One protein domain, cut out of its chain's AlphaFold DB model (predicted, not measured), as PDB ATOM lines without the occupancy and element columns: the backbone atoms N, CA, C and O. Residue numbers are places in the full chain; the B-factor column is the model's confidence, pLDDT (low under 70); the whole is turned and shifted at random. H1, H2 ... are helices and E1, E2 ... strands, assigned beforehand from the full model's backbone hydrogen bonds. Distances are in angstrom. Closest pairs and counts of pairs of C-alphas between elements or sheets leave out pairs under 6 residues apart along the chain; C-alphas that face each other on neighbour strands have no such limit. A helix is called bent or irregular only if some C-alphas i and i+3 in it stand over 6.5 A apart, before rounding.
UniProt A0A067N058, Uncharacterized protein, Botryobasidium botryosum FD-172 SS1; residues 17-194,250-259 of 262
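What this domain is: This is residues 17 to 194 and 250 to 259 of the 262 residues of an uncharacterized protein of Botryobasidium botryosum FD-172 SS1 (UniProt A0A067N058). A small parallel sheet, in the order E3 E2 E1 E4, stands in the middle, with H5 covering one face and H1 and H2 farther off on the other side, not on the sheet. Beyond one end of the strands, H3 and the first part of H4 form a helical arm, from which H4 comes back to graze the sheet; H6 lies beyond the opposite end. The printed part has 188 residues, with six named helices and four named strands in the order H1 E1 H2 E2 H3 H4 E3 H5 H6 E4, a mixed class of helices and strands. The whole is compact, with a radius of gyration of the C-alphas of 17.8 A, and elongated in outline, spanning 60 by 35 by 26 A.

How they stand to each other: Residues 17 to 37 hold no named element; residues 17 to 18 pair with 26 to 27, antiparallel. H1, residues 38 to 53, only just touches H2, residues 79 to 87, with 3 pairs of C-alphas within 8 A, using its residues 38 to 41 alone; the closest C-alphas, of Leu 41 and Ala 80, are 7.0 A apart. E1, residues 64 to 69, and E2, residues 95 to 100, are parallel neighbours, with N 66 and O 96 within hydrogen-bond range at 2.8 A. H3, residues 103 to 115, touches residues 120 to 131 alone of H4, residues 120 to 144, at a steep tilt of 59 degrees, opposite ways; the closest C-alphas, of Phe 110 and Ala 127, are 4.8 A apart. H4 has a kink of 43 degrees near residue 127, and its residues 132 to 144 only graze the sheet. E3, residues 152 to 156, is parallel to E2, with N 154 and O 97 at 2.8 A. E1, H2, E2 and E2, H3, H4, E3 are strand-helix-strand units, parallel neighbour strands with helices between, both with right-handed crossovers. H5, residues 162 to 183, is over E3 and E2 at a height over the sheet of 9.3 A, along the strands at 11 degrees to E2 on the local plane: two layers, a helix on one face of a sheet. H5 and H6, residues 187 to 194, form a helical hairpin and only just touch, with 3 pairs of C-alphas within 8 A, through residues 181 to 182 of H5 alone; the closest C-alphas, of Ser 181 and Arg 190, are 5.6 A apart. E4, residues 255 to 257, is an edge strand parallel to E1, with N 65 and O 255 at 2.8 A. Every O i to N i+4 pair is within hydrogen-bond range in H1, H2, H3 and H6, against 14 of 21 in H4 and 16 of 18 in H5.

Where its parts are: H1 begins at C-alpha 38 (131.272, 136.772, 162.616) and is 22.6 A long; H3 is 18.5 A, H4 34.1 A and H5 27.3 A. H4 and H5 are irregular: C-alphas 125 and 128 are 7.2 A apart, C-alphas 164 and 167 8.2 A. E1 is 15.9 A long, E2 15.3 A and E3 13.4 A. E4 ends at C-alpha 257 (129.829, 141.909, 147.936).

The domain as a whole: The C-alphas farthest apart, of Arg 55 and Gly 117, are 60.2 A apart. Residues 195 to 249 are not printed; C-alphas 194 and 250 are 10.1 A apart across the cut. Of the links printed whole, none is long. The mean pLDDT of the printed part is 80.3, with 44 residues under 70, among them 159 to 169 and 250 to 259.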
ATOM      1  N   LEU A  17     138.334 149.750 144.354       72.44
ATOM      2  CA  LEU A  17     138.485 149.114 143.046       72.44
ATOM      3  C   LEU A  17     137.915 150.022 141.951       72.44
ATOM      4  O   LEU A  17     136.716 150.013 141.670       72.44
ATOM      5  N   ARG A  18     138.797 150.797 141.309       72.31
ATOM      6  CA  ARG A  18     138.493 151.610 140.121       72.31
ATOM      7  C   ARG A  18     139.027 150.913 138.869       72.31
ATOM      8  O   ARG A  18     140.228 150.693 138.719       72.31
ATOM      9  N   PHE A  19     138.143 150.593 137.933       58.97
ATOM     10  CA  PHE A  19     138.551 150.205 136.579       58.97
ATOM     11  C   PHE A  19     139.116 151.440 135.832       58.97
ATOM     12  O   PHE A  19     138.918 152.564 136.266       58.97
ATOM     13  N   ARG A  20     139.817 151.295 134.694       58.50
ATOM     14  CA  ARG A  20     140.431 152.466 134.004       58.50
ATOM     15  C   ARG A  20     139.564 153.171 132.984       58.50
ATOM     16  O   ARG A  20     139.714 154.366 132.766       58.50
ATOM     17  N   SER A  21     138.650 152.440 132.382       51.22
ATOM     18  CA  SER A  21     137.583 152.956 131.536       51.22
ATOM     19  C   SER A  21     136.712 154.047 132.221       51.22
ATOM     20  O   SER A  21     135.881 154.674 131.583       51.22
ATOM     21  N   ASN A  22     136.997 154.400 133.487       57.66
ATOM     22  CA  ASN A  22     136.090 154.202 134.609       57.66
ATOM     23  C   ASN A  22     136.456 155.066 135.858       57.66
ATOM     24  O   ASN A  22     137.163 154.597 136.738       57.66
ATOM     25  N   PRO A  23     135.962 156.314 136.012       64.81
ATOM     26  CA  PRO A  23     136.373 157.203 137.111       64.81
ATOM     27  C   PRO A  23     136.141 156.691 138.548       64.81
ATOM     28  O   PRO A  23     137.120 156.517 139.266       64.81
ATOM     29  N   GLY A  24     134.904 156.432 138.994       66.69
ATOM     30  CA  GLY A  24     134.637 155.608 140.189       66.69
ATOM     31  C   GLY A  24     133.136 155.512 140.531       66.69
ATOM     32  O   GLY A  24     132.541 156.571 140.660       66.69
ATOM     33  N   PHE A  25     132.405 154.391 140.740       71.50
ATOM     34  CA  PHE A  25     132.573 152.903 140.812       71.50
ATOM     35  C   PHE A  25     134.035 152.589 140.995       71.50
ATOM     36  O   PHE A  25     134.738 151.895 140.264       71.50
ATOM     37  N   VAL A  26     134.466 153.234 142.046       79.44
ATOM     38  CA  VAL A  26     134.834 152.439 143.166       79.44
ATOM     39  C   VAL A  26     133.754 151.397 143.427       79.44
ATOM     40  O   VAL A  26     132.645 151.695 143.876       79.44
ATOM     41  N   PHE A  27     134.108 150.180 143.065       81.19
ATOM     42  CA  PHE A  27     133.646 149.030 143.799       81.19
ATOM     43  C   PHE A  27     134.478 148.930 145.078       81.19
ATOM     44  O   PHE A  27     135.651 149.302 145.094       81.19
ATOM     45  N   HIS A  28     133.884 148.394 146.128       82.75
ATOM     46  CA  HIS A  28     134.617 147.861 147.266       82.75
ATOM     47  C   HIS A  28     134.231 146.392 147.380       82.75
ATOM     48  O   HIS A  28     133.060 146.058 147.183       82.75
ATOM     49  N   ASP A  29     135.210 145.543 147.665       80.75
ATOM     50  CA  ASP A  29     135.052 144.095 147.757       80.75
ATOM     51  C   ASP A  29     135.281 143.655 149.208       80.75
ATOM     52  O   ASP A  29     136.289 144.003 149.825       80.75
ATOM     53  N   SER A  30     134.322 142.916 149.765       70.25
ATOM     54  CA  SER A  30     134.318 142.495 151.166       70.25
ATOM     55  C   SER A  30     134.967 141.134 151.419       70.25
ATOM     56  O   SER A  30     134.917 140.667 152.552       70.25
ATOM     57  N   ARG A  31     135.546 140.481 150.396       66.75
ATOM     58  CA  ARG A  31     136.115 139.110 150.435       66.75
ATOM     59  C   ARG A  31     135.104 137.966 150.632       66.75
ATOM     60  O   ARG A  31     135.495 136.809 150.502       66.75
ATOM     61  N   GLY A  32     133.834 138.272 150.904       63.12
ATOM     62  CA  GLY A  32     132.806 137.292 151.274       63.12
ATOM     63  C   GLY A  32     132.874 136.855 152.745       63.12
ATOM     64  O   GLY A  32     133.800 137.224 153.460       63.12
ATOM     65  N   PHE A  33     131.875 136.086 153.189       63.41
ATOM     66  CA  PHE A  33     131.809 135.525 154.543       63.41
ATOM     67  C   PHE A  33     132.195 134.042 154.512       63.41
ATOM     68  O   PHE A  33     131.500 133.226 153.901       63.41
ATOM     69  N   GLU A  34     133.290 133.649 155.154       52.88
ATOM     70  CA  GLU A  34     133.571 132.230 155.357       52.88
ATOM     71  C   GLU A  34     132.708 131.654 156.488       52.88
ATOM     72  O   GLU A  34     132.299 132.337 157.428       52.88
ATOM     73  N   ALA A  35     132.381 130.365 156.362       49.00
ATOM     74  CA  ALA A  35     131.344 129.705 157.148       49.00
ATOM     75  C   ALA A  35     131.599 129.778 158.671       49.00
ATOM     76  O   ALA A  35     132.304 128.945 159.237       49.00
ATOM     77  N   GLY A  36     130.963 130.755 159.327       48.81
ATOM     78  CA  GLY A  36     130.998 130.967 160.778       48.81
ATOM     79  C   GLY A  36     131.828 132.162 161.266       48.81
ATOM     80  O   GLY A  36     131.824 132.420 162.469       48.81
ATOM     81  N   ALA A  37     132.504 132.910 160.390       58.34
ATOM     82  CA  ALA A  37     133.323 134.059 160.785       58.34
ATOM     83  C   ALA A  37     132.477 135.332 160.998       58.34
ATOM     84  O   ALA A  37     132.273 136.143 160.096       58.34
ATOM     85  N   THR A  38     132.001 135.545 162.228       66.62
ATOM     86  CA  THR A  38     131.272 136.772 162.616       66.62
ATOM     87  C   THR A  38     132.090 138.053 162.424       66.62
ATOM     88  O   THR A  38     131.516 139.112 162.188       66.62
ATOM     89  N   GLU A  39     133.421 137.966 162.482       76.06
ATOM     90  CA  GLU A  39     134.338 139.101 162.306       76.06
ATOM     91  C   GLU A  39     134.185 139.775 160.933       76.06
ATOM     92  O   GLU A  39     134.172 141.003 160.843       76.06
ATOM     93  N   GLU A  40     133.996 138.992 159.869       75.00
ATOM     94  CA  GLU A  40     133.838 139.490 158.495       75.00
ATOM     95  C   GLU A  40     132.507 140.244 158.334       75.00
ATOM     96  O   GLU A  40     132.447 141.298 157.692       75.00
ATOM     97  N   LEU A  41     131.452 139.771 159.005       79.31
ATOM     98  CA  LEU A  41     130.156 140.448 159.054       79.31
ATOM     99  C   LEU A  41     130.209 141.762 159.846       79.31
ATOM    100  O   LEU A  41     129.622 142.752 159.409       79.31
ATOM    101  N   GLU A  42     130.949 141.824 160.958       83.31
ATOM    102  CA  GLU A  42     131.151 143.086 161.686       83.31
ATOM    103  C   GLU A  42     132.018 144.083 160.904       83.31
ATOM    104  O   GLU A  42     131.741 145.284 160.943       83.31
ATOM    105  N   ILE A  43     133.022 143.619 160.147       84.50
ATOM    106  CA  ILE A  43     133.798 144.471 159.229       84.50
ATOM    107  C   ILE A  43     132.861 145.105 158.194       84.50
ATOM    108  O   ILE A  43     132.845 146.332 158.065       84.50
ATOM    109  N   VAL A  44     132.024 144.305 157.523       85.38
ATOM    110  CA  VAL A  44     131.035 144.799 156.549       85.38
ATOM    111  C   VAL A  44     130.026 145.753 157.197       85.38
ATOM    112  O   VAL A  44     129.775 146.831 156.661       85.38
ATOM    113  N   ARG A  45     129.480 145.420 158.372       86.88
ATOM    114  CA  ARG A  45     128.495 146.258 159.077       86.88
ATOM    115  C   ARG A  45     129.087 147.601 159.513       86.88
ATOM    116  O   ARG A  45     128.487 148.648 159.269       86.88
ATOM    117  N   LYS A  46     130.280 147.596 160.117       89.25
ATOM    118  CA  LYS A  46     131.023 148.814 160.487       89.25
ATOM    119  C   LYS A  46     131.288 149.678 159.260       89.25
ATOM    120  O   LYS A  46     131.084 150.891 159.300       89.25
ATOM    121  N   PHE A  47     131.715 149.048 158.174       89.44
ATOM    122  CA  PHE A  47     131.995 149.719 156.921       89.44
ATOM    123  C   PHE A  47     130.737 150.400 156.341       89.44
ATOM    124  O   PHE A  47     130.771 151.596 156.034       89.44
ATOM    125  N   ILE A  48     129.613 149.676 156.251       90.38
ATOM    126  CA  ILE A  48     128.325 150.207 155.776       90.38
ATOM    127  C   ILE A  48     127.904 151.409 156.625       90.38
ATOM    128  O   ILE A  48     127.598 152.462 156.072       90.38
ATOM    129  N   ASN A  49     127.971 151.296 157.955       88.38
ATOM    130  CA  ASN A  49     127.623 152.381 158.875       88.38
ATOM    131  C   ASN A  49     128.499 153.630 158.679       88.38
ATOM    132  O   ASN A  49     127.978 154.747 158.630       88.38
ATOM    133  N   ASN A  50     129.814 153.460 158.509       89.56
ATOM    134  CA  ASN A  50     130.732 154.570 158.240       89.56
ATOM    135  C   ASN A  50     130.370 155.293 156.929       89.56
ATOM    136  O   ASN A  50     130.292 156.518 156.892       89.56
ATOM    137  N   ARG A  51     130.105 154.547 155.850       88.12
ATOM    138  CA  ARG A  51     129.810 155.127 154.529       88.12
ATOM    139  C   ARG A  51     128.375 155.634 154.378       88.12
ATOM    140  O   ARG A  51     128.141 156.540 153.584       88.12
ATOM    141  N   ALA A  52     127.420 155.099 155.135       80.94
ATOM    142  CA  ALA A  52     126.045 155.597 155.184       80.94
ATOM    143  C   ALA A  52     125.913 156.899 155.999       80.94
ATOM    144  O   ALA A  52     124.954 157.647 155.809       80.94
ATOM    145  N   THR A  53     126.871 157.184 156.893       80.62
ATOM    146  CA  THR A  53     126.906 158.408 157.718       80.62
ATOM    147  C   THR A  53     127.827 159.507 157.174       80.62
ATOM    148  O   THR A  53     127.819 160.623 157.698       80.62
ATOM    149  N   GLU A  54     128.577 159.233 156.100       86.56
ATOM    150  CA  GLU A  54     129.390 160.233 155.405       86.56
ATOM    151  C   GLU A  54     128.541 161.397 154.869       86.56
ATOM    152  O   GLU A  54     127.393 161.225 154.454       86.56
ATOM    153  N   ARG A  55     129.111 162.608 154.868       82.94
ATOM    154  CA  ARG A  55     128.405 163.823 154.406       82.94
ATOM    155  C   ARG A  55     128.618 164.106 152.925       82.94
ATOM    156  O   ARG A  55     127.755 164.714 152.295       82.94
ATOM    157  N   SER A  56     129.768 163.708 152.395       80.81
ATOM    158  CA  SER A  56     130.152 163.966 151.010       80.81
ATOM    159  C   SER A  56     129.691 162.818 150.119       80.81
ATOM    160  O   SER A  56     130.028 161.664 150.377       80.81
ATOM    161  N   VAL A  57     128.929 163.123 149.066       76.69
ATOM    162  CA  VAL A  57     128.322 162.115 148.175       76.69
ATOM    163  C   VAL A  57     129.383 161.225 147.512       76.69
ATOM    164  O   VAL A  57     129.195 160.023 147.401       76.69
ATOM    165  N   ASP A  58     130.557 161.757 147.166       76.94
ATOM    166  CA  ASP A  58     131.690 160.980 146.632       76.94
ATOM    167  C   ASP A  58     132.252 159.929 147.608       76.94
ATOM    168  O   ASP A  58     132.925 158.990 147.187       76.94
ATOM    169  N   ARG A  59     131.962 160.061 148.909       82.50
ATOM    170  CA  ARG A  59     132.379 159.119 149.957       82.50
ATOM    171  C   ARG A  59     131.255 158.221 150.443       82.50
ATOM    172  O   ARG A  59     131.552 157.246 151.133       82.50
ATOM    173  N   GLN A  60     130.009 158.536 150.098       85.88
ATOM    174  CA  GLN A  60     128.848 157.751 150.483       85.88
ATOM    175  C   GLN A  60     128.811 156.403 149.758       85.88
ATOM    176  O   GLN A  60     129.288 156.222 148.635       85.88
ATOM    177  N   LEU A  61     128.214 155.433 150.439       87.75
ATOM    178  CA  LEU A  61     127.826 154.146 149.881       87.75
ATOM    179  C   LEU A  61     126.429 154.307 149.251       87.75
ATOM    180  O   LEU A  61     125.484 154.659 149.950       87.75
ATOM    181  N   HIS A  62     126.294 154.072 147.941       87.69
ATOM    182  CA  HIS A  62     125.042 154.356 147.217       87.69
ATOM    183  C   HIS A  62     124.124 153.149 147.015       87.69
ATOM    184  O   HIS A  62     122.912 153.321 146.968       87.69
ATOM    185  N   ALA A  63     124.682 151.947 146.865       90.75
ATOM    186  CA  ALA A  63     123.943 150.692 146.739       90.75
ATOM    187  C   ALA A  63     124.866 149.508 147.047       90.75
ATOM    188  O   ALA A  63     126.074 149.598 146.809       90.75
ATOM    189  N   ILE A  64     124.280 148.410 147.521       91.25
ATOM    190  CA  ILE A  64     124.935 147.126 147.782       91.25
ATOM    191  C   ILE A  64     124.385 146.086 146.805       91.25
ATOM    192  O   ILE A  64     123.183 145.840 146.759       91.25
ATOM    193  N   TRP A  65     125.265 145.426 146.067       91.62
ATOM    194  CA  TRP A  65     124.995 144.176 145.367       91.62
ATOM    195  C   TRP A  65     125.512 143.022 146.229       91.62
ATOM    196  O   TRP A  65     126.717 142.911 146.449       91.62
ATOM    197  N   PHE A  66     124.616 142.190 146.752       89.94
ATOM    198  CA  PHE A  66     124.942 141.101 147.673       89.94
ATOM    199  C   PHE A  66     124.959 139.768 146.920       89.94
ATOM    200  O   PHE A  66     123.896 139.214 146.643       89.94
ATOM    201  N   CYS A  67     126.138 139.258 146.547       86.00
ATOM    202  CA  CYS A  67     126.221 138.025 145.764       86.00
ATOM    203  C   CYS A  67     126.100 136.771 146.638       86.00
ATOM    204  O   CYS A  67     126.835 136.593 147.604       86.00
ATOM    205  N   LEU A  68     125.196 135.882 146.236       84.94
ATOM    206  CA  LEU A  68     124.880 134.595 146.844       84.94
ATOM    207  C   LEU A  68     125.161 133.499 145.806       84.94
ATOM    208  O   LEU A  68     124.539 133.510 144.741       84.94
ATOM    209  N   PRO A  69     126.094 132.566 146.046       82.44
ATOM    210  CA  PRO A  69     126.347 131.476 145.116       82.44
ATOM    211  C   PRO A  69     125.250 130.416 145.217       82.44
ATOM    212  O   PRO A  69     124.754 130.109 146.300       82.44
ATOM    213  N   THR A  70     124.907 129.801 144.093       85.81
ATOM    214  CA  THR A  70     123.886 128.746 144.033       85.81
ATOM    215  C   THR A  70     124.458 127.383 143.632       85.81
ATOM    216  O   THR A  70     123.705 126.491 143.254       85.81
ATOM    217  N   ASP A  71     125.786 127.228 143.645       79.44
ATOM    218  CA  ASP A  71     126.485 125.998 143.245       79.44
ATOM    219  C   ASP A  71     126.590 124.952 144.368       79.44
ATOM    220  O   ASP A  71     126.894 123.790 144.110       79.44
ATOM    221  N   HIS A  72     126.296 125.345 145.611       73.75
ATOM    222  CA  HIS A  72     126.279 124.478 146.785       73.75
ATOM    223  C   HIS A  72     125.070 124.802 147.675       73.75
ATOM    224  O   HIS A  72     125.109 125.773 148.431       73.75
ATOM    225  N   ASP A  73     124.032 123.955 147.669       67.00
ATOM    226  CA  ASP A  73     122.817 124.123 148.497       67.00
ATOM    227  C   ASP A  73     123.137 124.417 149.976       67.00
ATOM    228  O   ASP A  73     122.567 125.321 150.585       67.00
ATOM    229  N   ALA A  74     124.106 123.688 150.544       63.00
ATOM    230  CA  ALA A  74     124.533 123.824 151.939       63.00
ATOM    231  C   ALA A  74     125.221 125.168 152.270       63.00
ATOM    232  O   ALA A  74     125.447 125.461 153.443       63.00
ATOM    233  N   ARG A  75     125.576 125.970 151.256       63.41
ATOM    234  CA  ARG A  75     126.206 127.294 151.391       63.41
ATOM    235  C   ARG A  75     125.369 128.441 150.822       63.41
ATOM    236  O   ARG A  75     125.748 129.588 150.999       63.41
ATOM    237  N   MET A  76     124.247 128.155 150.162       68.31
ATOM    238  CA  MET A  76     123.465 129.166 149.444       68.31
ATOM    239  C   MET A  76     122.911 130.275 150.355       68.31
ATOM    240  O   MET A  76     122.775 131.418 149.929       68.31
ATOM    241  N   LEU A  77     122.571 129.924 151.598       78.19
ATOM    242  CA  LEU A  77     122.121 130.829 152.659       78.19
ATOM    243  C   LEU A  77     122.642 130.294 154.000       78.19
ATOM    244  O   LEU A  77     121.945 129.525 154.675       78.19
ATOM    245  N   THR A  78     123.879 130.637 154.367       79.25
ATOM    246  CA  THR A  78     124.443 130.266 155.672       79.25
ATOM    247  C   THR A  78     123.876 131.161 156.779       79.25
ATOM    248  O   THR A  78     123.091 132.084 156.548       79.25
ATOM    249  N   ALA A  79     124.280 130.895 158.023       81.25
ATOM    250  CA  ALA A  79     123.935 131.756 159.147       81.25
ATOM    251  C   ALA A  79     124.464 133.197 158.985       81.25
ATOM    252  O   ALA A  79     123.836 134.110 159.511       81.25
ATOM    253  N   ALA A  80     125.570 133.418 158.260       80.56
ATOM    254  CA  ALA A  80     126.161 134.747 158.092       80.56
ATOM    255  C   ALA A  80     125.335 135.641 157.153       80.56
ATOM    256  O   ALA A  80     125.040 136.784 157.500       80.56
ATOM    257  N   GLU A  81     124.891 135.124 156.000       85.56
ATOM    258  CA  GLU A  81     124.049 135.901 155.081       85.56
ATOM    259  C   GLU A  81     122.661 136.153 155.680       85.56
ATOM    260  O   GLU A  81     122.105 137.238 155.517       85.56
ATOM    261  N   LEU A  82     122.112 135.195 156.434       87.94
ATOM    262  CA  LEU A  82     120.850 135.398 157.149       87.94
ATOM    263  C   LEU A  82     120.991 136.403 158.307       87.94
ATOM    264  O   LEU A  82     120.099 137.227 158.483       87.94
ATOM    265  N   ASP A  83     122.101 136.411 159.057       87.81
ATOM    266  CA  ASP A  83     122.358 137.441 160.081       87.81
ATOM    267  C   ASP A  83     122.502 138.838 159.461       87.81
ATOM    268  O   ASP A  83     122.025 139.816 160.040       87.81
ATOM    269  N   PHE A  84     123.075 138.943 158.254       89.62
ATOM    270  CA  PHE A  84     123.084 140.195 157.500       89.62
ATOM    271  C   PHE A  84     121.658 140.701 157.243       89.62
ATOM    272  O   PHE A  84     121.322 141.793 157.701       89.62
ATOM    273  N   PHE A  85     120.799 139.915 156.583       92.62
ATOM    274  CA  PHE A  85     119.426 140.347 156.279       92.62
ATOM    275  C   PHE A  85     118.542 140.497 157.531       92.62
ATOM    276  O   PHE A  85     117.561 141.232 157.507       92.62
ATOM    277  N   GLU A  86     118.867 139.845 158.650       92.69
ATOM    278  CA  GLU A  86     118.075 139.942 159.882       92.69
ATOM    279  C   GLU A  86     118.522 141.083 160.814       92.69
ATOM    280  O   GLU A  86     117.711 141.641 161.560       92.69
ATOM    281  N   ARG A  87     119.809 141.464 160.794       90.19
ATOM    282  CA  ARG A  87     120.394 142.391 161.784       90.19
ATOM    283  C   ARG A  87     121.126 143.597 161.201       90.19
ATOM    284  O   ARG A  87     121.366 144.547 161.946       90.19
ATOM    285  N   CYS A  88     121.494 143.594 159.922       89.44
ATOM    286  CA  CYS A  88     122.220 144.703 159.305       89.44
ATOM    287  C   CYS A  88     121.259 145.748 158.721       89.44
ATOM    288  O   CYS A  88     120.825 145.645 157.577       89.44
ATOM    289  N   ASP A  89     120.976 146.796 159.495       90.81
ATOM    290  CA  ASP A  89     120.283 147.982 158.988       90.81
ATOM    291  C   ASP A  89     121.209 148.764 158.040       90.81
ATOM    292  O   ASP A  89     122.200 149.354 158.470       90.81
ATOM    293  N   THR A  90     120.914 148.755 156.738       89.81
ATOM    294  CA  THR A  90     121.680 149.510 155.729       89.81
ATOM    295  C   THR A  90     121.158 150.942 155.542       89.81
ATOM    296  O   THR A  90     121.655 151.691 154.694       89.81
ATOM    297  N   GLY A  91     120.159 151.363 156.328       88.56
ATOM    298  CA  GLY A  91     119.562 152.691 156.271       88.56
ATOM    299  C   GLY A  91     118.938 152.998 154.907       88.56
ATOM    300  O   GLY A  91     117.959 152.386 154.499       88.56
ATOM    301  N   LYS A  92     119.496 153.988 154.199       86.81
ATOM    302  CA  LYS A  92     119.035 154.402 152.855       86.81
ATOM    303  C   LYS A  92     119.770 153.698 151.712       86.81
ATOM    304  O   LYS A  92     119.552 154.045 150.553       86.81
ATOM    305  N   VAL A  93     120.680 152.778 152.025       90.31
ATOM    306  CA  VAL A  93     121.472 152.059 151.028       90.31
ATOM    307  C   VAL A  93     120.686 150.821 150.582       90.31
ATOM    308  O   VAL A  93     120.546 149.888 151.376       90.31
ATOM    309  N   PRO A  94     120.179 150.766 149.336       92.94
ATOM    310  CA  PRO A  94     119.464 149.599 148.843       92.94
ATOM    311  C   PRO A  94     120.393 148.391 148.707       92.94
ATOM    312  O   PRO A  94     121.510 148.512 148.199       92.94
ATOM    313  N   VAL A  95     119.892 147.216 149.095       94.06
ATOM    314  CA  VAL A  95     120.545 145.919 148.871       94.06
ATOM    315  C   VAL A  95     119.838 145.183 147.735       94.06
ATOM    316  O   VAL A  95     118.647 144.899 147.831       94.06
ATOM    317  N   VAL A  96     120.561 144.851 146.668       94.62
ATOM    318  CA  VAL A  96     120.104 143.967 145.587       94.62
ATOM    319  C   VAL A  96     120.802 142.621 145.752       94.62
ATOM    320  O   VAL A  96     122.028 142.556 145.674       94.62
ATOM    321  N   ALA A  97     120.048 141.547 145.987       93.44
ATOM    322  CA  ALA A  97     120.612 140.200 146.084       93.44
ATOM    323  C   ALA A  97     120.933 139.653 144.682       93.44
ATOM    324  O   ALA A  97     120.093 139.728 143.791       93.44
ATOM    325  N   ILE A  98     122.124 139.095 144.466       91.25
ATOM    326  CA  ILE A  98     122.547 138.531 143.176       91.25
ATOM    327  C   ILE A  98     122.820 137.039 143.342       91.25
ATOM    328  O   ILE A  98     123.807 136.651 143.956       91.25
ATOM    329  N   PHE A  99     121.987 136.194 142.748       90.44
ATOM    330  CA  PHE A  99     122.130 134.743 142.790       90.44
ATOM    331  C   PHE A  99     123.024 134.266 141.644       90.44
ATOM    332  O   PHE A  99     122.582 134.157 140.499       90.44
ATOM    333  N   ALA A 100     124.301 134.031 141.945       84.56
ATOM    334  CA  ALA A 100     125.345 133.697 140.980       84.56
ATOM    335  C   ALA A 100     125.533 132.181 140.808       84.56
ATOM    336  O   ALA A 100     125.376 131.418 141.759       84.56
ATOM    337  N   LYS A 101     125.955 131.758 139.606       83.06
ATOM    338  CA  LYS A 101     126.089 130.343 139.192       83.06
ATOM    339  C   LYS A 101     124.736 129.596 139.152       83.06
ATOM    340  O   LYS A 101     124.698 128.385 139.378       83.06
ATOM    341  N   PHE A 102     123.635 130.300 138.842       89.38
ATOM    342  CA  PHE A 102     122.252 129.776 138.858       89.38
ATOM    343  C   PHE A 102     122.023 128.598 137.892       89.38
ATOM    344  O   PHE A 102     121.171 127.744 138.123       89.38
ATOM    345  N   ASP A 103     122.872 128.472 136.874       88.31
ATOM    346  CA  ASP A 103     123.023 127.293 136.011       88.31
ATOM    347  C   ASP A 103     123.285 125.975 136.774       88.31
ATOM    348  O   ASP A 103     122.961 124.891 136.281       88.31
ATOM    349  N   SER A 104     123.780 126.045 138.012       89.81
ATOM    350  CA  SER A 104     123.911 124.891 138.912       89.81
ATOM    351  C   SER A 104     122.550 124.370 139.390       89.81
ATOM    352  O   SER A 104     122.345 123.158 139.461       89.81
ATOM    353  N   LEU A 105     121.592 125.268 139.658       92.56
ATOM    354  CA  LEU A 105     120.221 124.892 140.019       92.56
ATOM    355  C   LEU A 105     119.458 124.369 138.805       92.56
ATOM    356  O   LEU A 105     118.753 123.369 138.926       92.56
ATOM    357  N   ASP A 106     119.657 124.972 137.627       94.06
ATOM    358  CA  ASP A 106     119.146 124.425 136.365       94.06
ATOM    359  C   ASP A 106     119.693 122.993 136.146       94.06
ATOM    360  O   ASP A 106     118.948 122.080 135.791       94.06
ATOM    361  N   SER A 107     120.979 122.758 136.430       93.19
ATOM    362  CA  SER A 107     121.616 121.435 136.317       93.19
ATOM    363  C   SER A 107     121.072 120.416 137.326       93.19
ATOM    364  O   SER A 107     120.851 119.260 136.966       93.19
ATOM    365  N   LYS A 108     120.809 120.829 138.572       93.50
ATOM    366  CA  LYS A 108     120.168 119.991 139.599       93.50
ATOM    367  C   LYS A 108     118.732 119.632 139.205       93.50
ATOM    368  O   LYS A 108     118.397 118.451 139.136       93.50
ATOM    369  N   ALA A 109     117.924 120.632 138.855       95.94
ATOM    370  CA  ALA A 109     116.547 120.458 138.403       95.94
ATOM    371  C   ALA A 109     116.453 119.566 137.152       95.94
ATOM    372  O   ALA A 109     115.499 118.805 136.997       95.94
ATOM    373  N   PHE A 110     117.452 119.622 136.265       97.00
ATOM    374  CA  PHE A 110     117.567 118.691 135.149       97.00
ATOM    375  C   PHE A 110     117.717 117.239 135.621       97.00
ATOM    376  O   PHE A 110     116.977 116.391 135.128       97.00
ATOM    377  N   GLN A 111     118.620 116.938 136.563       96.75
ATOM    378  CA  GLN A 111     118.789 115.566 137.068       96.75
ATOM    379  C   GLN A 111     117.527 115.066 137.781       96.75
ATOM    380  O   GLN A 111     117.057 113.978 137.466       96.75
ATOM    381  N   GLU A 112     116.898 115.892 138.624       96.56
ATOM    382  CA  GLU A 112     115.621 115.558 139.279       96.56
ATOM    383  C   GLU A 112     114.538 115.170 138.252       96.56
ATOM    384  O   GLU A 112     113.880 114.140 138.382       96.56
ATOM    385  N   LEU A 113     114.407 115.935 137.160       97.94
ATOM    386  CA  LEU A 113     113.485 115.611 136.064       97.94
ATOM    387  C   LEU A 113     113.869 114.314 135.326       97.94
ATOM    388  O   LEU A 113     112.990 113.602 134.838       97.94
ATOM    389  N   ARG A 114     115.161 113.986 135.217       97.88
ATOM    390  CA  ARG A 114     115.624 112.720 134.620       97.88
ATOM    391  C   ARG A 114     115.295 111.525 135.515       97.88
ATOM    392  O   ARG A 114     114.869 110.503 134.973       97.88
ATOM    393  N   ASP A 115     115.417 111.677 136.830       97.50
ATOM    394  CA  ASP A 115     115.064 110.665 137.831       97.50
ATOM    395  C   ASP A 115     113.538 110.462 137.929       97.50
ATOM    396  O   ASP A 115     113.067 109.335 138.075       97.50
ATOM    397  N   GLU A 116     112.744 111.519 137.705       97.38
ATOM    398  CA  GLU A 116     111.289 111.452 137.458       97.38
ATOM    399  C   GLU A 116     110.912 110.746 136.131       97.38
ATOM    400  O   GLU A 116     109.731 110.588 135.815       97.38
ATOM    401  N   GLY A 117     111.891 110.332 135.318       97.00
ATOM    402  CA  GLY A 117     111.682 109.641 134.043       97.00
ATOM    403  C   GLY A 117     111.414 110.556 132.840       97.00
ATOM    404  O   GLY A 117     111.127 110.062 131.746       97.00
ATOM    405  N   VAL A 118     111.530 111.881 132.983       97.56
ATOM    406  CA  VAL A 118     111.317 112.832 131.878       97.56
ATOM    407  C   VAL A 118     112.429 112.682 130.835       97.56
ATOM    408  O   VAL A 118     113.619 112.703 131.154       97.56
ATOM    409  N   GLY A 119     112.063 112.545 129.556       97.44
ATOM    410  CA  GLY A 119     113.018 112.400 128.449       97.44
ATOM    411  C   GLY A 119     114.005 113.572 128.346       97.44
ATOM    412  O   GLY A 119     113.631 114.714 128.593       97.44
ATOM    413  N   PHE A 120     115.256 113.303 127.948       96.56
ATOM    414  CA  PHE A 120     116.382 114.259 127.986       96.56
ATOM    415  C   PHE A 120     116.042 115.662 127.449       96.56
ATOM    416  O   PHE A 120     116.249 116.655 128.139       96.56
ATOM    417  N   VAL A 121     115.481 115.742 126.238       97.00
ATOM    418  CA  VAL A 121     115.149 117.019 125.576       97.00
ATOM    419  C   VAL A 121     114.074 117.798 126.341       97.00
ATOM    420  O   VAL A 121     114.100 119.025 126.370       97.00
ATOM    421  N   GLU A 122     113.133 117.098 126.970       97.19
ATOM    422  CA  GLU A 122     112.042 117.716 127.721       97.19
ATOM    423  C   GLU A 122     112.490 118.126 129.131       97.19
ATOM    424  O   GLU A 122     112.156 119.216 129.591       97.19
ATOM    425  N   ALA A 123     113.341 117.320 129.773       96.88
ATOM    426  CA  ALA A 123     114.013 117.690 131.015       96.88
ATOM    427  C   ALA A 123     114.859 118.962 130.821       96.88
ATOM    428  O   ALA A 123     114.746 119.893 131.611       96.88
ATOM    429  N   GLN A 124     115.621 119.061 129.723       95.44
ATOM    430  CA  GLN A 124     116.439 120.241 129.407       95.44
ATOM    431  C   GLN A 124     115.599 121.516 129.227       95.44
ATOM    432  O   GLN A 124     116.007 122.585 129.675       95.44
ATOM    433  N   LYS A 125     114.415 121.417 128.609       97.12
ATOM    434  CA  LYS A 125     113.491 122.555 128.447       97.12
ATOM    435  C   LYS A 125     112.810 122.966 129.754       97.12
ATOM    436  O   LYS A 125     112.576 124.151 129.969       97.12
ATOM    437  N   ARG A 126     112.461 121.998 130.604       97.12
ATOM    438  CA  ARG A 126     111.740 122.228 131.869       97.12
ATOM    439  C   ARG A 126     112.651 122.646 133.024       97.12
ATOM    440  O   ARG A 126     112.168 123.304 133.943       97.12
ATOM    441  N   ALA A 127     113.934 122.290 132.976       96.38
ATOM    442  CA  ALA A 127     114.878 122.489 134.070       96.38
ATOM    443  C   ALA A 127     114.986 123.942 134.579       96.38
ATOM    444  O   ALA A 127     114.846 124.112 135.789       96.38
ATOM    445  N   PRO A 128     115.116 124.995 133.739       95.25
ATOM    446  CA  PRO A 128     115.240 126.362 134.251       95.25
ATOM    447  C   PRO A 128     114.008 126.817 135.036       95.25
ATOM    448  O   PRO A 128     114.121 127.362 136.129       95.25
ATOM    449  N   ARG A 129     112.812 126.491 134.529       96.62
ATOM    450  CA  ARG A 129     111.548 126.794 135.208       96.62
ATOM    451  C   ARG A 129     111.402 126.017 136.522       96.62
ATOM    452  O   ARG A 129     110.957 126.583 137.512       96.62
ATOM    453  N   ARG A 130     111.786 124.736 136.540       95.94
ATOM    454  CA  ARG A 130     111.786 123.892 137.749       95.94
ATOM    455  C   ARG A 130     112.761 124.423 138.807       95.94
ATOM    456  O   ARG A 130     112.425 124.400 139.989       95.94
ATOM    457  N   ALA A 131     113.922 124.923 138.383       95.12
ATOM    458  CA  ALA A 131     114.897 125.577 139.249       95.12
ATOM    459  C   ALA A 131     114.343 126.880 139.839       95.12
ATOM    460  O   ALA A 131     114.386 127.043 141.054       95.12
ATOM    461  N   ASP A 132     113.754 127.756 139.016       94.88
ATOM    462  CA  ASP A 132     113.119 129.002 139.469       94.88
ATOM    463  C   ASP A 132     111.974 128.737 140.474       94.88
ATOM    464  O   ASP A 132     111.976 129.301 141.567       94.88
ATOM    465  N   GLU A 133     111.049 127.815 140.168       95.25
ATOM    466  CA  GLU A 133     109.913 127.459 141.042       95.25
ATOM    467  C   GLU A 133     110.349 126.839 142.387       95.25
ATOM    468  O   GLU A 133     109.713 127.072 143.420       95.25
ATOM    469  N   SER A 134     111.423 126.039 142.408       91.88
ATOM    470  CA  SER A 134     111.978 125.497 143.657       91.88
ATOM    471  C   SER A 134     112.769 126.535 144.447       91.88
ATOM    472  O   SER A 134     112.606 126.637 145.662       91.88
ATOM    473  N   PHE A 135     113.570 127.349 143.767       92.81
ATOM    474  CA  PHE A 135     114.350 128.412 144.385       92.81
ATOM    475  C   PHE A 135     113.471 129.459 145.087       92.81
ATOM    476  O   PHE A 135     113.749 129.842 146.228       92.81
ATOM    477  N   GLU A 136     112.387 129.890 144.438       92.38
ATOM    478  CA  GLU A 136     111.445 130.864 144.998       92.38
ATOM    479  C   GLU A 136     110.798 130.364 146.293       92.38
ATOM    480  O   GLU A 136     110.741 131.088 147.292       92.38
ATOM    481  N   ARG A 137     110.364 129.099 146.280       88.94
ATOM    482  CA  ARG A 137     109.744 128.418 147.418       88.94
ATOM    483  C   ARG A 137     110.719 128.249 148.585       88.94
ATOM    484  O   ARG A 137     110.395 128.654 149.702       88.94
ATOM    485  N   ASP A 138     111.893 127.676 148.326       86.12
ATOM    486  CA  ASP A 138     112.767 127.120 149.369       86.12
ATOM    487  C   ASP A 138     113.835 128.108 149.883       86.12
ATOM    488  O   ASP A 138     114.333 127.954 151.003       86.12
ATOM    489  N   HIS A 139     114.190 129.131 149.092       88.50
ATOM    490  CA  HIS A 139     115.315 130.028 149.390       88.50
ATOM    491  C   HIS A 139     114.961 131.516 149.305       88.50
ATOM    492  O   HIS A 139     115.236 132.249 150.256       88.50
ATOM    493  N   LEU A 140     114.346 131.980 148.209       91.44
ATOM    494  CA  LEU A 140     114.061 133.410 148.016       91.44
ATOM    495  C   LEU A 140     113.112 133.945 149.100       91.44
ATOM    496  O   LEU A 140     113.361 134.995 149.693       91.44
ATOM    497  N   SER A 141     112.069 133.170 149.408       89.44
ATOM    498  CA  SER A 141     111.109 133.444 150.481       89.44
ATOM    499  C   SER A 141     111.783 133.761 151.823       89.44
ATOM    500  O   SER A 141     111.354 134.679 152.518       89.44
ATOM    501  N   ARG A 142     112.874 133.062 152.162       89.75
ATOM    502  CA  ARG A 142     113.565 133.176 153.455       89.75
ATOM    503  C   ARG A 142     114.243 134.530 153.642       89.75
ATOM    504  O   ARG A 142     114.138 135.086 154.725       89.75
ATOM    505  N   ILE A 143     114.894 135.076 152.609       90.94
ATOM    506  CA  ILE A 143     115.565 136.385 152.719       90.94
ATOM    507  C   ILE A 143     114.602 137.566 152.565       90.94
ATOM    508  O   ILE A 143     114.832 138.619 153.149       90.94
ATOM    509  N   PHE A 144     113.502 137.396 151.824       92.62
ATOM    510  CA  PHE A 144     112.459 138.423 151.703       92.62
ATOM    511  C   PHE A 144     111.546 138.508 152.940       92.62
ATOM    512  O   PHE A 144     110.806 139.478 153.083       92.62
ATOM    513  N   GLN A 145     111.607 137.517 153.838       92.69
ATOM    514  CA  GLN A 145     110.927 137.511 155.140       92.69
ATOM    515  C   GLN A 145     111.810 138.008 156.298       92.69
ATOM    516  O   GLN A 145     111.290 138.210 157.396       92.69
ATOM    517  N   CYS A 146     113.114 138.205 156.077       94.12
ATOM    518  CA  CYS A 146     114.009 138.797 157.071       94.12
ATOM    519  C   CYS A 146     113.642 140.255 157.375       94.12
ATOM    520  O   CYS A 146     113.002 140.938 156.574       94.12
ATOM    521  N   LYS A 147     114.094 140.756 158.529       96.12
ATOM    522  CA  LYS A 147     113.813 142.124 158.995       96.12
ATOM    523  C   LYS A 147     114.291 143.234 158.041       96.12
ATOM    524  O   LYS A 147     113.624 144.263 157.928       96.12
ATOM    525  N   TYR A 148     115.426 143.035 157.374       95.31
ATOM    526  CA  TYR A 148     116.031 143.946 156.398       95.31
ATOM    527  C   TYR A 148     116.194 143.221 155.050       95.31
ATOM    528  O   TYR A 148     117.304 142.836 154.676       95.31
ATOM    529  N   PRO A 149     115.089 142.977 154.321       95.50
ATOM    530  CA  PRO A 149     115.126 142.206 153.086       95.50
ATOM    531  C   PRO A 149     115.804 143.004 151.961       95.50
ATOM    532  O   PRO A 149     115.795 144.242 151.978       95.50
ATOM    533  N   PRO A 150     116.360 142.335 150.935       95.50
ATOM    534  CA  PRO A 150     116.819 143.031 149.741       95.50
ATOM    535  C   PRO A 150     115.636 143.689 149.016       95.50
ATOM    536  O   PRO A 150     114.528 143.158 148.968       95.50
ATOM    537  N   VAL A 151     115.875 144.843 148.395       95.31
ATOM    538  CA  VAL A 151     114.841 145.590 147.654       95.31
ATOM    539  C   VAL A 151     114.581 145.019 146.258       95.31
ATOM    540  O   VAL A 151     113.587 145.358 145.618       95.31
ATOM    541  N   ASN A 152     115.489 144.181 145.754       94.44
ATOM    542  CA  ASN A 152     115.344 143.448 144.499       94.44
ATOM    543  C   ASN A 152     116.289 142.235 144.482       94.44
ATOM    544  O   ASN A 152     117.228 142.153 145.275       94.44
ATOM    545  N   GLU A 153     116.076 141.330 143.534       94.94
ATOM    546  CA  GLU A 153     116.942 140.172 143.280       94.94
ATOM    547  C   GLU A 153     117.410 140.145 141.819       94.94
ATOM    548  O   GLU A 153     116.769 140.751 140.959       94.94
ATOM    549  N   LEU A 154     118.510 139.457 141.517       93.19
ATOM    550  CA  LEU A 154     118.902 139.116 140.152       93.19
ATOM    551  C   LEU A 154     119.471 137.693 140.080       93.19
ATOM    552  O   LEU A 154     120.465 137.393 140.740       93.19
ATOM    553  N   ARG A 155     118.907 136.839 139.220       92.44
ATOM    554  CA  ARG A 155     119.401 135.473 138.955       92.44
ATOM    555  C   ARG A 155     120.372 135.476 137.783       92.44
ATOM    556  O   ARG A 155     120.046 135.940 136.692       92.44
ATOM    557  N   VAL A 156     121.568 134.940 137.999       87.00
ATOM    558  CA  VAL A 156     122.694 135.055 137.071       87.00
ATOM    559  C   VAL A 156     123.192 133.667 136.665       87.00
ATOM    560  O   VAL A 156     123.799 132.942 137.457       87.00
ATOM    561  N   ARG A 157     122.938 133.318 135.398       86.00
ATOM    562  CA  ARG A 157     123.261 132.032 134.760       86.00
ATOM    563  C   ARG A 157     124.458 132.168 133.808       86.00
ATOM    564  O   ARG A 157     124.597 133.185 133.135       86.00
ATOM    565  N   ASN A 158     125.271 131.119 133.695       76.50
ATOM    566  CA  ASN A 158     126.296 130.906 132.660       76.50
ATOM    567  C   ASN A 158     127.409 131.975 132.562       76.50
ATOM    568  O   ASN A 158     128.019 132.149 131.505       76.50
ATOM    569  N   MET A 159     127.730 132.673 133.659       68.25
ATOM    570  CA  MET A 159     128.776 133.721 133.682       68.25
ATOM    571  C   MET A 159     130.178 133.230 133.296       68.25
ATOM    572  O   MET A 159     131.016 134.028 132.886       68.25
ATOM    573  N   HIS A 160     130.439 131.930 133.436       60.69
ATOM    574  CA  HIS A 160     131.731 131.320 133.131       60.69
ATOM    575  C   HIS A 160     131.956 131.095 131.618       60.69
ATOM    576  O   HIS A 160     133.096 130.975 131.183       60.69
ATOM    577  N   GLU A 161     130.897 131.112 130.799       61.66
ATOM    578  CA  GLU A 161     130.950 130.938 129.338       61.66
ATOM    579  C   GLU A 161     130.772 132.289 128.598       61.66
ATOM    580  O   GLU A 161     130.004 132.421 127.641       61.66
ATOM    581  N   ALA A 162     131.490 133.329 129.040       56.94
ATOM    582  CA  ALA A 162     131.304 134.710 128.575       56.94
ATOM    583  C   ALA A 162     131.520 134.938 127.063       56.94
ATOM    584  O   ALA A 162     130.909 135.836 126.488       56.94
ATOM    585  N   GLU A 163     132.335 134.115 126.397       53.12
ATOM    586  CA  GLU A 163     132.533 134.181 124.938       53.12
ATOM    587  C   GLU A 163     131.302 133.702 124.145       53.12
ATOM    588  O   GLU A 163     131.072 134.147 123.021       53.12
ATOM    589  N   LYS A 164     130.482 132.830 124.744       56.88
ATOM    590  CA  LYS A 164     129.293 132.205 124.142       56.88
ATOM    591  C   LYS A 164     127.995 132.893 124.570       56.88
ATOM    592  O   LYS A 164     127.074 133.018 123.770       56.88
ATOM    593  N   TYR A 165     127.935 133.383 125.812       61.09
ATOM    594  CA  TYR A 165     126.769 134.067 126.388       61.09
ATOM    595  C   TYR A 165     126.969 135.576 126.576       61.09
ATOM    596  O   TYR A 165     126.222 136.202 127.326       61.09
ATOM    597  N   GLY A 166     127.933 136.191 125.885       63.00
ATOM    598  CA  GLY A 166     128.269 137.610 126.054       63.00
ATOM    599  C   GLY A 166     127.078 138.573 125.943       63.00
ATOM    600  O   GLY A 166     127.034 139.567 126.662       63.00
ATOM    601  N   GLU A 167     126.074 138.267 125.113       65.50
ATOM    602  CA  GLU A 167     124.852 139.081 125.016       65.50
ATOM    603  C   GLU A 167     123.896 138.883 126.204       65.50
ATOM    604  O   GLU A 167     123.315 139.850 126.694       65.50
ATOM    605  N   ALA A 168     123.789 137.660 126.734       64.81
ATOM    606  CA  ALA A 168     123.024 137.400 127.953       64.81
ATOM    607  C   ALA A 168     123.677 138.085 129.165       64.81
ATOM    608  O   ALA A 168     122.980 138.719 129.949       64.81
ATOM    609  N   ILE A 169     125.012 138.068 129.261       63.91
ATOM    610  CA  ILE A 169     125.753 138.790 130.309       63.91
ATOM    611  C   ILE A 169     125.511 140.305 130.208       63.91
ATOM    612  O   ILE A 169     125.257 140.946 131.227       63.91
ATOM    613  N   LYS A 170     125.518 140.892 128.999       70.19
ATOM    614  CA  LYS A 170     125.130 142.305 128.819       70.19
ATOM    615  C   LYS A 170     123.704 142.565 129.297       70.19
ATOM    616  O   LYS A 170     123.494 143.542 130.010       70.19
ATOM    617  N   HIS A 171     122.744 141.708 128.939       72.81
ATOM    618  CA  HIS A 171     121.358 141.843 129.391       72.81
ATOM    619  C   HIS A 171     121.265 141.810 130.923       72.81
ATOM    620  O   HIS A 171     120.669 142.705 131.515       72.81
ATOM    621  N   THR A 172     121.927 140.851 131.574       76.25
ATOM    622  CA  THR A 172     122.016 140.750 133.038       76.25
ATOM    623  C   THR A 172     122.622 142.007 133.672       76.25
ATOM    624  O   THR A 172     122.104 142.492 134.674       76.25
ATOM    625  N   VAL A 173     123.676 142.589 133.087       77.50
ATOM    626  CA  VAL A 173     124.272 143.848 133.577       77.50
ATOM    627  C   VAL A 173     123.321 145.037 133.394       77.50
ATOM    628  O   VAL A 173     123.188 145.855 134.304       77.50
ATOM    629  N   VAL A 174     122.624 145.137 132.259       78.38
ATOM    630  CA  VAL A 174     121.604 146.177 132.021       78.38
ATOM    631  C   VAL A 174     120.449 146.046 133.018       78.38
ATOM    632  O   VAL A 174     120.017 147.044 133.593       78.38
ATOM    633  N   GLU A 175     119.986 144.823 133.277       85.31
ATOM    634  CA  GLU A 175     118.940 144.539 134.258       85.31
ATOM    635  C   GLU A 175     119.384 144.891 135.685       85.31
ATOM    636  O   GLU A 175     118.637 145.546 136.411       85.31
ATOM    637  N   LEU A 176     120.616 144.548 136.068       84.94
ATOM    638  CA  LEU A 176     121.193 144.897 137.367       84.94
ATOM    639  C   LEU A 176     121.260 146.415 137.583       84.94
ATOM    640  O   LEU A 176     120.870 146.926 138.636       84.94
ATOM    641  N   LEU A 177     121.736 147.147 136.572       83.25
ATOM    642  CA  LEU A 177     121.827 148.606 136.607       83.25
ATOM    643  C   LEU A 177     120.437 149.250 136.667       83.25
ATOM    644  O   LEU A 177     120.252 150.207 137.417       83.25
ATOM    645  N   LYS A 178     119.447 148.692 135.958       84.94
ATOM    646  CA  LYS A 178     118.046 149.121 136.047       84.94
ATOM    647  C   LYS A 178     117.473 148.888 137.450       84.94
ATOM    648  O   LYS A 178     117.039 149.846 138.079       84.94
ATOM    649  N   LYS A 179     117.549 147.658 137.975       90.31
ATOM    650  CA  LYS A 179     117.078 147.308 139.330       90.31
ATOM    651  C   LYS A 179     117.738 148.174 140.406       90.31
ATOM    652  O   LYS A 179     117.074 148.574 141.356       90.31
ATOM    653  N   THR A 180     119.017 148.517 140.228       87.31
ATOM    654  CA  THR A 180     119.703 149.474 141.106       87.31
ATOM    655  C   THR A 180     119.132 150.887 140.960       87.31
ATOM    656  O   THR A 180     118.810 151.512 141.964       87.31
ATOM    657  N   SER A 181     118.974 151.397 139.735       85.62
ATOM    658  CA  SER A 181     118.422 152.737 139.474       85.62
ATOM    659  C   SER A 181     117.025 152.926 140.065       85.62
ATOM    660  O   SER A 181     116.738 153.955 140.682       85.62
ATOM    661  N   ASP A 182     116.168 151.917 139.910       87.56
ATOM    662  CA  ASP A 182     114.806 151.915 140.441       87.56
ATOM    663  C   ASP A 182     114.827 151.964 141.985       87.56
ATOM    664  O   ASP A 182     114.052 152.702 142.600       87.56
ATOM    665  N   ALA A 183     115.782 151.263 142.609       88.88
ATOM    666  CA  ALA A 183     115.990 151.206 144.056       88.88
ATOM    667  C   ALA A 183     116.634 152.460 144.691       88.88
ATOM    668  O   ALA A 183     116.476 152.687 145.895       88.88
ATOM    669  N   LEU A 184     117.368 153.281 143.931       86.50
ATOM    670  CA  LEU A 184     118.003 154.495 144.462       86.50
ATOM    671  C   LEU A 184     116.947 155.511 144.921       86.50
ATOM    672  O   LEU A 184     116.037 155.871 144.179       86.50
ATOM    673  N   HIS A 185     117.083 156.001 146.154       73.75
ATOM    674  CA  HIS A 185     116.030 156.764 146.837       73.75
ATOM    675  C   HIS A 185     115.895 158.236 146.398       73.75
ATOM    676  O   HIS A 185     114.973 158.916 146.846       73.75
ATOM    677  N   THR A 186     116.803 158.766 145.571       74.88
ATOM    678  CA  THR A 186     116.762 160.169 145.125       74.88
ATOM    679  C   THR A 186     117.070 160.304 143.639       74.88
ATOM    680  O   THR A 186     117.926 159.603 143.093       74.88
ATOM    681  N   ASP A 187     116.423 161.271 142.989       69.94
ATOM    682  CA  ASP A 187     116.662 161.555 141.571       69.94
ATOM    683  C   ASP A 187     118.083 162.062 141.316       69.94
ATOM    684  O   ASP A 187     118.638 161.800 140.259       69.94
ATOM    685  N   ALA A 188     118.723 162.694 142.305       65.69
ATOM    686  CA  ALA A 188     120.138 163.050 142.235       65.69
ATOM    687  C   ALA A 188     121.042 161.811 142.098       65.69
ATOM    688  O   ALA A 188     121.969 161.827 141.292       65.69
ATOM    689  N   LEU A 189     120.764 160.721 142.825       74.25
ATOM    690  CA  LEU A 189     121.531 159.474 142.712       74.25
ATOM    691  C   LEU A 189     121.241 158.737 141.397       74.25
ATOM    692  O   LEU A 189     122.167 158.212 140.781       74.25
ATOM    693  N   ARG A 190     119.990 158.759 140.919       75.31
ATOM    694  CA  ARG A 190     119.622 158.241 139.586       75.31
ATOM    695  C   ARG A 190     120.308 159.028 138.468       75.31
ATOM    696  O   ARG A 190     120.897 158.433 137.575       75.31
ATOM    697  N   LEU A 191     120.300 160.358 138.556       64.25
ATOM    698  CA  LEU A 191     120.990 161.249 137.625       64.25
ATOM    699  C   LEU A 191     122.501 161.069 137.681       64.25
ATOM    700  O   LEU A 191     123.119 161.076 136.627       64.25
ATOM    701  N   LEU A 192     123.103 160.860 138.855       67.62
ATOM    702  CA  LEU A 192     124.513 160.483 138.955       67.62
ATOM    703  C   LEU A 192     124.756 159.152 138.234       67.62
ATOM    704  O   LEU A 192     125.634 159.101 137.382       67.62
ATOM    705  N   LEU A 193     123.937 158.124 138.478       73.12
ATOM    706  CA  LEU A 193     124.040 156.823 137.810       73.12
ATOM    707  C   LEU A 193     123.941 156.925 136.279       73.12
ATOM    708  O   LEU A 193     124.806 156.408 135.568       73.12
ATOM    709  N   THR A 194     122.966 157.671 135.767       66.62
ATOM    710  CA  THR A 194     122.801 157.936 134.332       66.62
ATOM    711  C   THR A 194     123.919 158.810 133.760       66.62
ATOM    712  O   THR A 194     124.503 158.476 132.731       66.62
ATOM    713  N   ARG A 250     131.912 154.119 132.368       34.69
ATOM    714  CA  ARG A 250     132.425 155.231 133.263       34.69
ATOM    715  C   ARG A 250     131.510 155.083 134.481       34.69
ATOM    716  O   ARG A 250     130.338 154.774 134.306       34.69
ATOM    717  N   ILE A 251     132.008 155.220 135.695       45.31
ATOM    718  CA  ILE A 251     131.619 154.267 136.751       45.31
ATOM    719  C   ILE A 251     131.120 155.059 138.013       45.31
ATOM    720  O   ILE A 251     131.596 156.176 138.180       45.31
ATOM    721  N   ILE A 252     130.114 154.567 138.794       39.16
ATOM    722  CA  ILE A 252     129.293 155.146 139.923       39.16
ATOM    723  C   ILE A 252     129.652 154.497 141.274       39.16
ATOM    724  O   ILE A 252     129.658 153.285 141.298       39.16
ATOM    725  N   HIS A 253     129.992 155.170 142.387       34.56
ATOM    726  CA  HIS A 253     130.409 154.429 143.614       34.56
ATOM    727  C   HIS A 253     129.308 153.446 144.074       34.56
ATOM    728  O   HIS A 253     128.276 153.873 144.583       34.56
ATOM    729  N   MET A 254     129.505 152.144 143.879       33.78
ATOM    730  CA  MET A 254     128.478 151.109 144.027       33.78
ATOM    731  C   MET A 254     129.170 149.804 144.397       33.78
ATOM    732  O   MET A 254     130.229 149.471 143.870       33.78
ATOM    733  N   TYR A 255     128.591 149.088 145.348       35.34
ATOM    734  CA  TYR A 255     129.300 148.027 146.036       35.34
ATOM    735  C   TYR A 255     128.890 146.696 145.478       35.34
ATOM    736  O   TYR A 255     127.704 146.461 145.272       35.34
ATOM    737  N   THR A 256     129.863 145.808 145.348       33.81
ATOM    738  CA  THR A 256     129.583 144.397 145.152       33.81
ATOM    739  C   THR A 256     130.244 143.644 146.284       33.81
ATOM    740  O   THR A 256     131.465 143.518 146.314       33.81
ATOM    741  N   LEU A 257     129.433 143.091 147.184       34.62
ATOM    742  CA  LEU A 257     129.829 141.909 147.936       34.62
ATOM    743  C   LEU A 257     129.944 140.762 146.924       34.62
ATOM    744  O   LEU A 257     129.018 139.967 146.767       34.62
ATOM    745  N   LEU A 258     131.057 140.711 146.185       31.30
ATOM    746  CA  LEU A 258     131.403 139.584 145.327       31.30
ATOM    747  C   LEU A 258     131.819 138.418 146.219       31.30
ATOM    748  O   LEU A 258     132.999 138.192 146.470       31.30
ATOM    749  N   TYR A 259     130.844 137.622 146.648       31.67
ATOM    750  CA  TYR A 259     131.155 136.267 147.062       31.67
ATOM    751  C   TYR A 259     131.669 135.489 145.844       31.67
ATOM    752  O   TYR A 259     130.896 135.136 144.949       31.67
TER     753      TYR A 259